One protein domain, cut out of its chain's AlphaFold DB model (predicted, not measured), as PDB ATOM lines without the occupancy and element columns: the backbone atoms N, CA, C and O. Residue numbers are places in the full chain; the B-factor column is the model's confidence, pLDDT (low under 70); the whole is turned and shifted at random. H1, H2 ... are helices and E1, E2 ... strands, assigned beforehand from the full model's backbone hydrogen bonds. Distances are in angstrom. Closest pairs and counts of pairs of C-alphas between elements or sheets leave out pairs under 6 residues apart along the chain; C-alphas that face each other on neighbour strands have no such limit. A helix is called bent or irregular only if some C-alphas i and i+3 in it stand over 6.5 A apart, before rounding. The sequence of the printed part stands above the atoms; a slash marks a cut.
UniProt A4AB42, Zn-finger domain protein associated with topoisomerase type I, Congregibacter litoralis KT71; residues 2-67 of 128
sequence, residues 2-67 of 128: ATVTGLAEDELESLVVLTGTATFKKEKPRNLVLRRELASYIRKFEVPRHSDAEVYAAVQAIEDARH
ATOM      1  N   ALA A   2     173.657 137.143 150.879       70.12
ATOM      2  CA  ALA A   2     173.616 136.692 149.480       70.12
ATOM      3  C   ALA A   2     172.474 137.292 148.644       70.12
ATOM      4  O   ALA A   2     172.679 137.677 147.502       70.12
ATOM      5  N   THR A   3     171.291 137.463 149.234       78.81
ATOM      6  CA  THR A   3     170.127 138.067 148.566       78.81
ATOM      7  C   THR A   3     170.289 139.540 148.189       78.81
ATOM      8  O   THR A   3     169.553 140.007 147.331       78.81
ATOM      9  N   VAL A   4     171.190 140.275 148.844       87.25
ATOM     10  CA  VAL A   4     171.421 141.705 148.583       87.25
ATOM     11  C   VAL A   4     172.737 141.887 147.843       87.25
ATOM     12  O   VAL A   4     172.764 142.511 146.797       87.25
ATOM     13  N   THR A   5     173.829 141.322 148.353       86.88
ATOM     14  CA  THR A   5     175.171 141.561 147.808       86.88
ATOM     15  C   THR A   5     175.548 140.616 146.672       86.88
ATOM     16  O   THR A   5     176.568 140.842 146.034       86.88
ATOM     17  N   GLY A   6     174.805 139.526 146.459       85.75
ATOM     18  CA  GLY A   6     175.201 138.436 145.560       85.75
ATOM     19  C   GLY A   6     176.333 137.547 146.098       85.75
ATOM     20  O   GLY A   6     176.636 136.532 145.485       85.75
ATOM     21  N   LEU A   7     176.914 137.897 147.251       88.12
ATOM     22  CA  LEU A   7     178.030 137.180 147.878       88.12
ATOM     23  C   LEU A   7     177.523 136.103 148.844       88.12
ATOM     24  O   LEU A   7     176.660 136.376 149.690       88.12
ATOM     25  N   ALA A   8     178.076 134.899 148.753       88.31
ATOM     26  CA  ALA A   8     177.782 133.809 149.670       88.31
ATOM     27  C   ALA A   8     178.271 134.126 151.098       88.31
ATOM     28  O   ALA A   8     179.081 135.020 151.345       88.31
ATOM     29  N   GLU A   9     177.714 133.430 152.089       83.81
ATOM     30  CA  GLU A   9     177.980 133.739 153.499       83.81
ATOM     31  C   GLU A   9     179.410 133.367 153.926       83.81
ATOM     32  O   GLU A   9     180.003 134.056 154.750       83.81
ATOM     33  N   ASP A  10     179.987 132.329 153.322       87.56
ATOM     34  CA  ASP A  10     181.374 131.887 153.505       87.56
ATOM     35  C   ASP A  10     182.402 132.770 152.774       87.56
ATOM     36  O   ASP A  10     183.595 132.763 153.099       87.56
ATOM     37  N   GLU A  11     181.942 133.604 151.844       88.19
ATOM     38  CA  GLU A  11     182.761 134.606 151.163       88.19
ATOM     39  C   GLU A  11     182.991 135.868 152.011       88.19
ATOM     40  O   GLU A  11     183.825 136.707 151.654       88.19
ATOM     41  N   LEU A  12     182.305 135.989 153.154       87.44
ATOM     42  CA  LEU A  12     182.410 137.101 154.096       87.44
ATOM     43  C   LEU A  12     183.074 136.664 155.407       87.44
ATOM     44  O   LEU A  12     182.715 135.665 156.023       87.44
ATOM     45  N   GLU A  13     184.013 137.472 155.897       88.69
ATOM     46  CA  GLU A  13     184.597 137.284 157.223       88.69
ATOM     47  C   GLU A  13     183.827 138.132 158.249       88.69
ATOM     48  O   GLU A  13     183.984 139.353 158.319       88.69
ATOM     49  N   SER A  14     182.981 137.498 159.068       90.44
ATOM     50  CA  SER A  14     182.302 138.195 160.169       90.44
ATOM     51  C   SER A  14     183.335 138.694 161.177       90.44
ATOM     52  O   SER A  14     184.132 137.906 161.669       90.44
ATOM     53  N   LEU A  15     183.256 139.963 161.580       93.25
ATOM     54  CA  LEU A  15     184.146 140.563 162.574       93.25
ATOM     55  C   LEU A  15     183.359 141.438 163.550       93.25
ATOM     56  O   LEU A  15     182.619 142.330 163.148       93.25
ATOM     57  N   VAL A  16     183.552 141.208 164.847       93.94
ATOM     58  CA  VAL A  16     182.973 142.014 165.924       93.94
ATOM     59  C   VAL A  16     184.096 142.743 166.647       93.94
ATOM     60  O   VAL A  16     185.023 142.117 167.159       93.94
ATOM     61  N   VAL A  17     184.005 144.072 166.720       95.06
ATOM     62  CA  VAL A  17     185.021 144.919 167.359       95.06
ATOM     63  C   VAL A  17     184.467 145.530 168.641       95.06
ATOM     64  O   VAL A  17     183.495 146.282 168.607       95.06
ATOM     65  N   LEU A  18     185.111 145.259 169.776       93.88
ATOM     66  CA  LEU A  18     184.793 145.927 171.038       93.88
ATOM     67  C   LEU A  18     185.529 147.267 171.120       93.88
ATOM     68  O   LEU A  18     186.763 147.322 171.113       93.88
ATOM     69  N   THR A  19     184.761 148.351 171.206       90.44
ATOM     70  CA  THR A  19     185.264 149.734 171.232       90.44
ATOM     71  C   THR A  19     185.610 150.243 172.637       90.44
ATOM     72  O   THR A  19     186.165 151.333 172.758       90.44
ATOM     73  N   GLY A  20     185.353 149.446 173.682       86.94
ATOM     74  CA  GLY A  20     185.691 149.730 175.081       86.94
ATOM     75  C   GLY A  20     186.614 148.683 175.714       86.94
ATOM     76  O   GLY A  20     187.123 147.779 175.046       86.94
ATOM     77  N   THR A  21     186.832 148.800 177.024       84.44
ATOM     78  CA  THR A  21     187.546 147.784 177.803       84.44
ATOM     79  C   THR A  21     186.617 146.611 178.109       84.44
ATOM     80  O   THR A  21     185.458 146.787 178.474       84.44
ATOM     81  N   ALA A  22     187.123 145.391 177.945       82.88
ATOM     82  CA  ALA A  22     186.377 144.175 178.237       82.88
ATOM     83  C   ALA A  22     187.311 143.113 178.818       82.88
ATOM     84  O   ALA A  22     188.449 142.961 178.371       82.88
ATOM     85  N   THR A  23     186.809 142.362 179.796       82.38
ATOM     86  CA  THR A  23     187.448 141.155 180.322       82.38
ATOM     87  C   THR A  23     186.562 139.957 180.007       82.38
ATOM     88  O   THR A  23     185.358 139.955 180.273       82.38
ATOM     89  N   PHE A  24     187.143 138.932 179.390       82.94
ATOM     90  CA  PHE A  24     186.391 137.757 178.966       82.94
ATOM     91  C   PHE A  24     186.428 136.686 180.052       82.94
ATOM     92  O   PHE A  24     187.492 136.242 180.467       82.94
ATOM     93  N   LYS A  25     185.245 136.249 180.495       81.44
ATOM     94  CA  LYS A  25     185.097 135.130 181.445       81.44
ATOM     95  C   LYS A  25     185.379 133.761 180.811       81.44
ATOM     96  O   LYS A  25     185.519 132.777 181.525       81.44
ATOM     97  N   LYS A  26     185.379 133.693 179.479       84.12
ATOM     98  CA  LYS A  26     185.620 132.500 178.660       84.12
ATOM     99  C   LYS A  26     186.642 132.836 177.579       84.12
ATOM    100  O   LYS A  26     186.941 134.009 177.366       84.12
ATOM    101  N   GLU A  27     187.136 131.821 176.879       85.12
ATOM    102  CA  GLU A  27     187.980 132.034 175.708       85.12
ATOM    103  C   GLU A  27     187.240 132.864 174.645       85.12
ATOM    104  O   GLU A  27     186.052 132.667 174.377       85.12
ATOM    105  N   LYS A  28     187.946 133.850 174.092       86.56
ATOM    106  CA  LYS A  28     187.412 134.806 173.123       86.56
ATOM    107  C   LYS A  28     187.356 134.150 171.734       86.56
ATOM    108  O   LYS A  28     188.392 133.667 171.278       86.56
ATOM    109  N   PRO A  29     186.208 134.174 171.030       89.06
ATOM    110  CA  PRO A  29     186.135 133.746 169.634       89.06
ATOM    111  C   PRO A  29     187.118 134.523 168.751       89.06
ATOM    112  O   PRO A  29     187.383 135.701 168.996       89.06
ATOM    113  N   ARG A  30     187.641 133.888 167.695       89.06
ATOM    114  CA  ARG A  30     188.655 134.501 166.814       89.06
ATOM    115  C   ARG A  30     188.178 135.812 166.186       89.06
ATOM    116  O   ARG A  30     188.940 136.771 166.149       89.06
ATOM    117  N   ASN A  31     186.917 135.851 165.774       92.00
ATOM    118  CA  ASN A  31     186.267 136.987 165.133       92.00
ATOM    119  C   ASN A  31     185.764 138.073 166.099       92.00
ATOM    120  O   ASN A  31     185.133 139.034 165.666       92.00
ATOM    121  N   LEU A  32     186.010 137.936 167.403       92.94
ATOM    122  CA  LEU A  32     185.711 138.963 168.392       92.94
ATOM    123  C   LEU A  32     187.022 139.629 168.790       92.94
ATOM    124  O   LEU A  32     187.829 139.018 169.483       92.94
ATOM    125  N   VAL A  33     187.266 140.863 168.359       93.38
ATOM    126  CA  VAL A  33     188.543 141.561 168.572       93.38
ATOM    127  C   VAL A  33     188.366 142.820 169.404       93.38
ATOM    128  O   VAL A  33     187.334 143.489 169.362       93.38
ATOM    129  N   LEU A  34     189.390 143.166 170.180       92.69
ATOM    130  CA  LEU A  34     189.460 144.488 170.801       92.69
ATOM    131  C   LEU A  34     189.887 145.521 169.755       92.69
ATOM    132  O   LEU A  34     190.619 145.194 168.825       92.69
ATOM    133  N   ARG A  35     189.518 146.796 169.933       93.88
ATOM    134  CA  ARG A  35     189.907 147.869 168.996       93.88
ATOM    135  C   ARG A  35     191.414 147.912 168.690       93.88
ATOM    136  O   ARG A  35     191.795 148.136 167.547       93.88
ATOM    137  N   ARG A  36     192.267 147.636 169.684       91.69
ATOM    138  CA  ARG A  36     193.738 147.561 169.533       91.69
ATOM    139  C   ARG A  36     194.233 146.384 168.674       91.69
ATOM    140  O   ARG A  36     195.353 146.418 168.189       91.69
ATOM    141  N   GLU A  37     193.414 145.349 168.507       92.50
ATOM    142  CA  GLU A  37     193.713 144.124 167.748       92.50
ATOM    143  C   GLU A  37     193.172 144.189 166.307       92.50
ATOM    144  O   GLU A  37     193.482 143.322 165.497       92.50
ATOM    145  N   LEU A  38     192.365 145.201 165.966       94.25
ATOM    146  CA  LEU A  38     191.662 145.280 164.682       94.25
ATOM    147  C   LEU A  38     192.619 145.270 163.485       94.25
ATOM    148  O   LEU A  38     192.461 144.469 162.567       94.25
ATOM    149  N   ALA A  39     193.635 146.136 163.502       94.94
ATOM    150  CA  ALA A  39     194.570 146.246 162.386       94.94
ATOM    151  C   ALA A  39     195.362 144.947 162.173       94.94
ATOM    152  O   ALA A  39     195.540 144.513 161.039       94.94
ATOM    153  N   SER A  40     195.811 144.301 163.256       95.00
ATOM    154  CA  SER A  40     196.521 143.023 163.162       95.00
ATOM    155  C   SER A  40     195.603 141.867 162.770       95.00
ATOM    156  O   SER A  40     196.082 140.914 162.172       95.00
ATOM    157  N   TYR A  41     194.304 141.937 163.072       94.62
ATOM    158  CA  TYR A  41     193.318 140.979 162.578       94.62
ATOM    159  C   TYR A  41     193.125 141.101 161.064       94.62
ATOM    160  O   TYR A  41     193.305 140.115 160.360       94.62
ATOM    161  N   ILE A  42     192.828 142.308 160.564       93.75
ATOM    162  CA  ILE A  42     192.573 142.560 159.133       93.75
ATOM    163  C   ILE A  42     193.792 142.186 158.282       93.75
ATOM    164  O   ILE A  42     193.649 141.570 157.234       93.75
ATOM    165  N   ARG A  43     195.008 142.482 158.756       94.44
ATOM    166  CA  ARG A  43     196.249 142.165 158.025       94.44
ATOM    167  C   ARG A  43     196.531 140.671 157.849       94.44
ATOM    168  O   ARG A  43     197.402 140.339 157.063       94.44
ATOM    169  N   LYS A  44     195.830 139.775 158.551       93.88
ATOM    170  CA  LYS A  44     195.968 138.320 158.340       93.88
ATOM    171  C   LYS A  44     195.336 137.851 157.029       93.88
ATOM    172  O   LYS A  44     195.572 136.720 156.620       93.88
ATOM    173  N   PHE A  45     194.505 138.684 156.408       92.00
ATOM    174  CA  PHE A  45     193.839 138.386 155.150       92.00
ATOM    175  C   PHE A  45     194.615 139.063 154.020       92.00
ATOM    176  O   PHE A  45     194.431 140.246 153.753       92.00
ATOM    177  N   GLU A  46     195.528 138.314 153.404       90.38
ATOM    178  CA  GLU A  46     196.448 138.844 152.385       90.38
ATOM    179  C   GLU A  46     195.961 138.602 150.955       90.38
ATOM    180  O   GLU A  46     196.297 139.361 150.051       90.38
ATOM    181  N   VAL A  47     195.158 137.557 150.746       91.31
ATOM    182  CA  VAL A  47     194.634 137.185 149.429       91.31
ATOM    183  C   VAL A  47     193.259 137.832 149.244       91.31
ATOM    184  O   VAL A  47     192.336 137.485 149.992       91.31
ATOM    185  N   PRO A  48     193.088 138.748 148.271       91.00
ATOM    186  CA  PRO A  48     191.774 139.271 147.917       91.00
ATOM    187  C   PRO A  48     190.848 138.124 147.505       91.00
ATOM    188  O   PRO A  48     191.204 137.321 146.644       91.00
ATOM    189  N   ARG A  49     189.672 138.031 148.136       91.75
ATOM    190  CA  ARG A  49     188.642 137.043 147.762       91.75
ATOM    191  C   ARG A  49     187.752 137.525 146.617       91.75
ATOM    192  O   ARG A  49     187.202 136.695 145.911       91.75
ATOM    193  N   HIS A  50     187.648 138.843 146.450       92.19
ATOM    194  CA  HIS A  50     186.795 139.515 145.473       92.19
ATOM    195  C   HIS A  50     187.602 140.575 144.737       92.19
ATOM    196  O   HIS A  50     188.493 141.200 145.320       92.19
ATOM    197  N   SER A  51     187.278 140.778 143.469       94.06
ATOM    198  CA  SER A  51     187.762 141.901 142.676       94.06
ATOM    199  C   SER A  51     187.132 143.215 143.138       94.06
ATOM    200  O   SER A  51     186.037 143.242 143.706       94.06
ATOM    201  N   ASP A  52     187.786 144.334 142.829       94.94
ATOM    202  CA  ASP A  52     187.244 145.659 143.143       94.94
ATOM    203  C   ASP A  52     185.855 145.862 142.517       94.94
ATOM    204  O   ASP A  52     184.965 146.416 143.156       94.94
ATOM    205  N   ALA A  53     185.635 145.360 141.297       95.06
ATOM    206  CA  ALA A  53     184.349 145.454 140.604       95.06
ATOM    207  C   ALA A  53     183.221 144.729 141.362       95.06
ATOM    208  O   ALA A  53     182.129 145.279 141.506       95.06
ATOM    209  N   GLU A  54     183.492 143.530 141.882       93.62
ATOM    210  CA  GLU A  54     182.537 142.767 142.699       93.62
ATOM    211  C   GLU A  54     182.240 143.484 144.020       93.62
ATOM    212  O   GLU A  54     181.081 143.587 144.426       93.62
ATOM    213  N   VAL A  55     183.263 144.063 144.658       93.38
ATOM    214  CA  VAL A  55     183.088 144.870 145.873       93.38
ATOM    215  C   VAL A  55     182.220 146.097 145.590       93.38
ATOM    216  O   VAL A  55     181.284 146.371 146.342       93.38
ATOM    217  N   TYR A  56     182.479 146.822 144.500       95.31
ATOM    218  CA  TYR A  56     181.671 147.980 144.111       95.31
ATOM    219  C   TYR A  56     180.217 147.598 143.835       95.31
ATOM    220  O   TYR A  56     179.314 148.289 144.311       95.31
ATOM    221  N   ALA A  57     179.983 146.497 143.122       94.75
ATOM    222  CA  ALA A  57     178.639 145.996 142.860       94.75
ATOM    223  C   ALA A  57     177.901 145.651 144.165       94.75
ATOM    224  O   ALA A  57     176.756 146.064 144.351       94.75
ATOM    225  N   ALA A  58     178.571 144.977 145.105       93.06
ATOM    226  CA  ALA A  58     177.999 144.655 146.410       93.06
ATOM    227  C   ALA A  58     177.656 145.914 147.226       93.06
ATOM    228  O   ALA A  58     176.603 145.965 147.861       93.06
ATOM    229  N   VAL A  59     178.516 146.940 147.198       94.94
ATOM    230  CA  VAL A  59     178.252 148.225 147.867       94.94
ATOM    231  C   VAL A  59     177.037 148.921 147.256       94.94
ATOM    232  O   VAL A  59     176.163 149.345 148.007       94.94
ATOM    233  N   GLN A  60     176.943 149.004 145.926       95.25
ATOM    234  CA  GLN A  60     175.783 149.610 145.261       95.25
ATOM    235  C   GLN A  60     174.493 148.867 145.601       95.25
ATOM    236  O   GLN A  60     173.523 149.490 146.017       95.25
ATOM    237  N   ALA A  61     174.510 147.535 145.561       94.75
ATOM    238  CA  ALA A  61     173.340 146.745 145.919       94.75
ATOM    239  C   ALA A  61     172.894 146.965 147.380       94.75
ATOM    240  O   ALA A  61     171.699 146.970 147.667       94.75
ATOM    241  N   ILE A  62     173.833 147.186 148.312       94.19
ATOM    242  CA  ILE A  62     173.508 147.567 149.696       94.19
ATOM    243  C   ILE A  62     172.882 148.960 149.750       94.19
ATOM    244  O   ILE A  62     171.896 149.147 150.461       94.19
ATOM    245  N   GLU A  63     173.459 149.934 149.050       94.00
ATOM    246  CA  GLU A  63     172.961 151.311 149.035       94.00
ATOM    247  C   GLU A  63     171.554 151.394 148.426       94.00
ATOM    248  O   GLU A  63     170.694 152.050 149.013       94.00
ATOM    249  N   ASP A  64     171.296 150.659 147.341       92.88
ATOM    250  CA  ASP A  64     169.995 150.577 146.666       92.88
ATOM    251  C   ASP A  64     168.941 149.842 147.508       92.88
ATOM    252  O   ASP A  64     167.769 150.220 147.534       92.88
ATOM    253  N   ALA A  65     169.343 148.788 148.226       92.62
ATOM    254  CA  ALA A  65     168.446 148.027 149.096       92.62
ATOM    255  C   ALA A  65     168.200 148.704 150.455       92.62
ATOM    256  O   ALA A  65     167.281 148.321 151.189       92.62
ATOM    257  N   ARG A  66     169.032 149.679 150.842       91.19
ATOM    258  CA  ARG A  66     168.912 150.359 152.131       91.19
ATOM    259  C   ARG A  66     167.642 151.204 152.145       91.19
ATOM    260  O   ARG A  66     167.502 152.159 151.391       91.19
ATOM    261  N   HIS A  67     166.754 150.915 153.092       90.00
ATOM    262  CA  HIS A  67     165.581 151.755 153.317       90.00
ATOM    263  C   HIS A  67     165.958 153.203 153.657       90.00
ATOM    264  O   HIS A  67     166.940 153.458 154.364       90.00
TER     265      HIS A  67
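Overview. This is residues 2 to 67 of the 128 residues of the protein "Zn-finger domain protein associated with topoisomerase type I" of Congregibacter litoralis KT71 (UniProt A4AB42). Two small parts lie at opposite ends of a loose shape: helix H3 with the short H1 packed on it, and a pair of short parallel strands, E1 and E2, with H2 next to them. Residues 6 to 15 and 43 to 51 join the two parts, and residues 23 to 28 stick out from the strand end. The printed part has 66 residues, in the order H1, E1, E2, H2, H3; it is mostly helix by class, with under half of the residues in named elements. It is loose, with a radius of gyration of the C-alphas of 15.0 A and spans of 39 by 31 by 18 A.

Along the chain. Find C-alpha 2 at (173.616, 136.692, 149.480), where H1, residues 2 to 5, begins. Next come E1, residues 16 to 18, 6.7 A long, and E2, residues 32 to 34, 7.1 A long. H2, residues 35 to 42, measures 11.5 A; it is irregular, with C-alphas 36 and 39 lying 7.3 A apart. H3, residues 52 to 65, runs 19.9 A to C-alpha 65 at (168.446, 148.027, 149.096).

Arrangement. Look first at H1, which touches H3; their closest C-alphas, those of Thr 5 and Ala 58, are 4.4 A apart. E1 and E2 are parallel neighbours at 31 degrees, with N 33 and O 16 within hydrogen-bond range at 2.8 A and N 18 and O 33 at 2.9 A. The closest C-alphas of E1 and H2, those of Leu 18 and Arg 35, are 5.8 A apart. H2 and H3 are apart. In H3 every O i to N i+4 pair is within hydrogen-bond range, in H2 2 of 4, and H1 is too short for such a pair.

Size, cuts and confidence. The C-alphas of Lys 25 and Ala 53, the two farthest apart, are 42.1 A from each other. The printed part has no cut; the link from E1 to E2, 13 residues, is long, and residues 23 to 28 within it stand free. The mean pLDDT of the printed part is 90.4, and no printed residue is under 70.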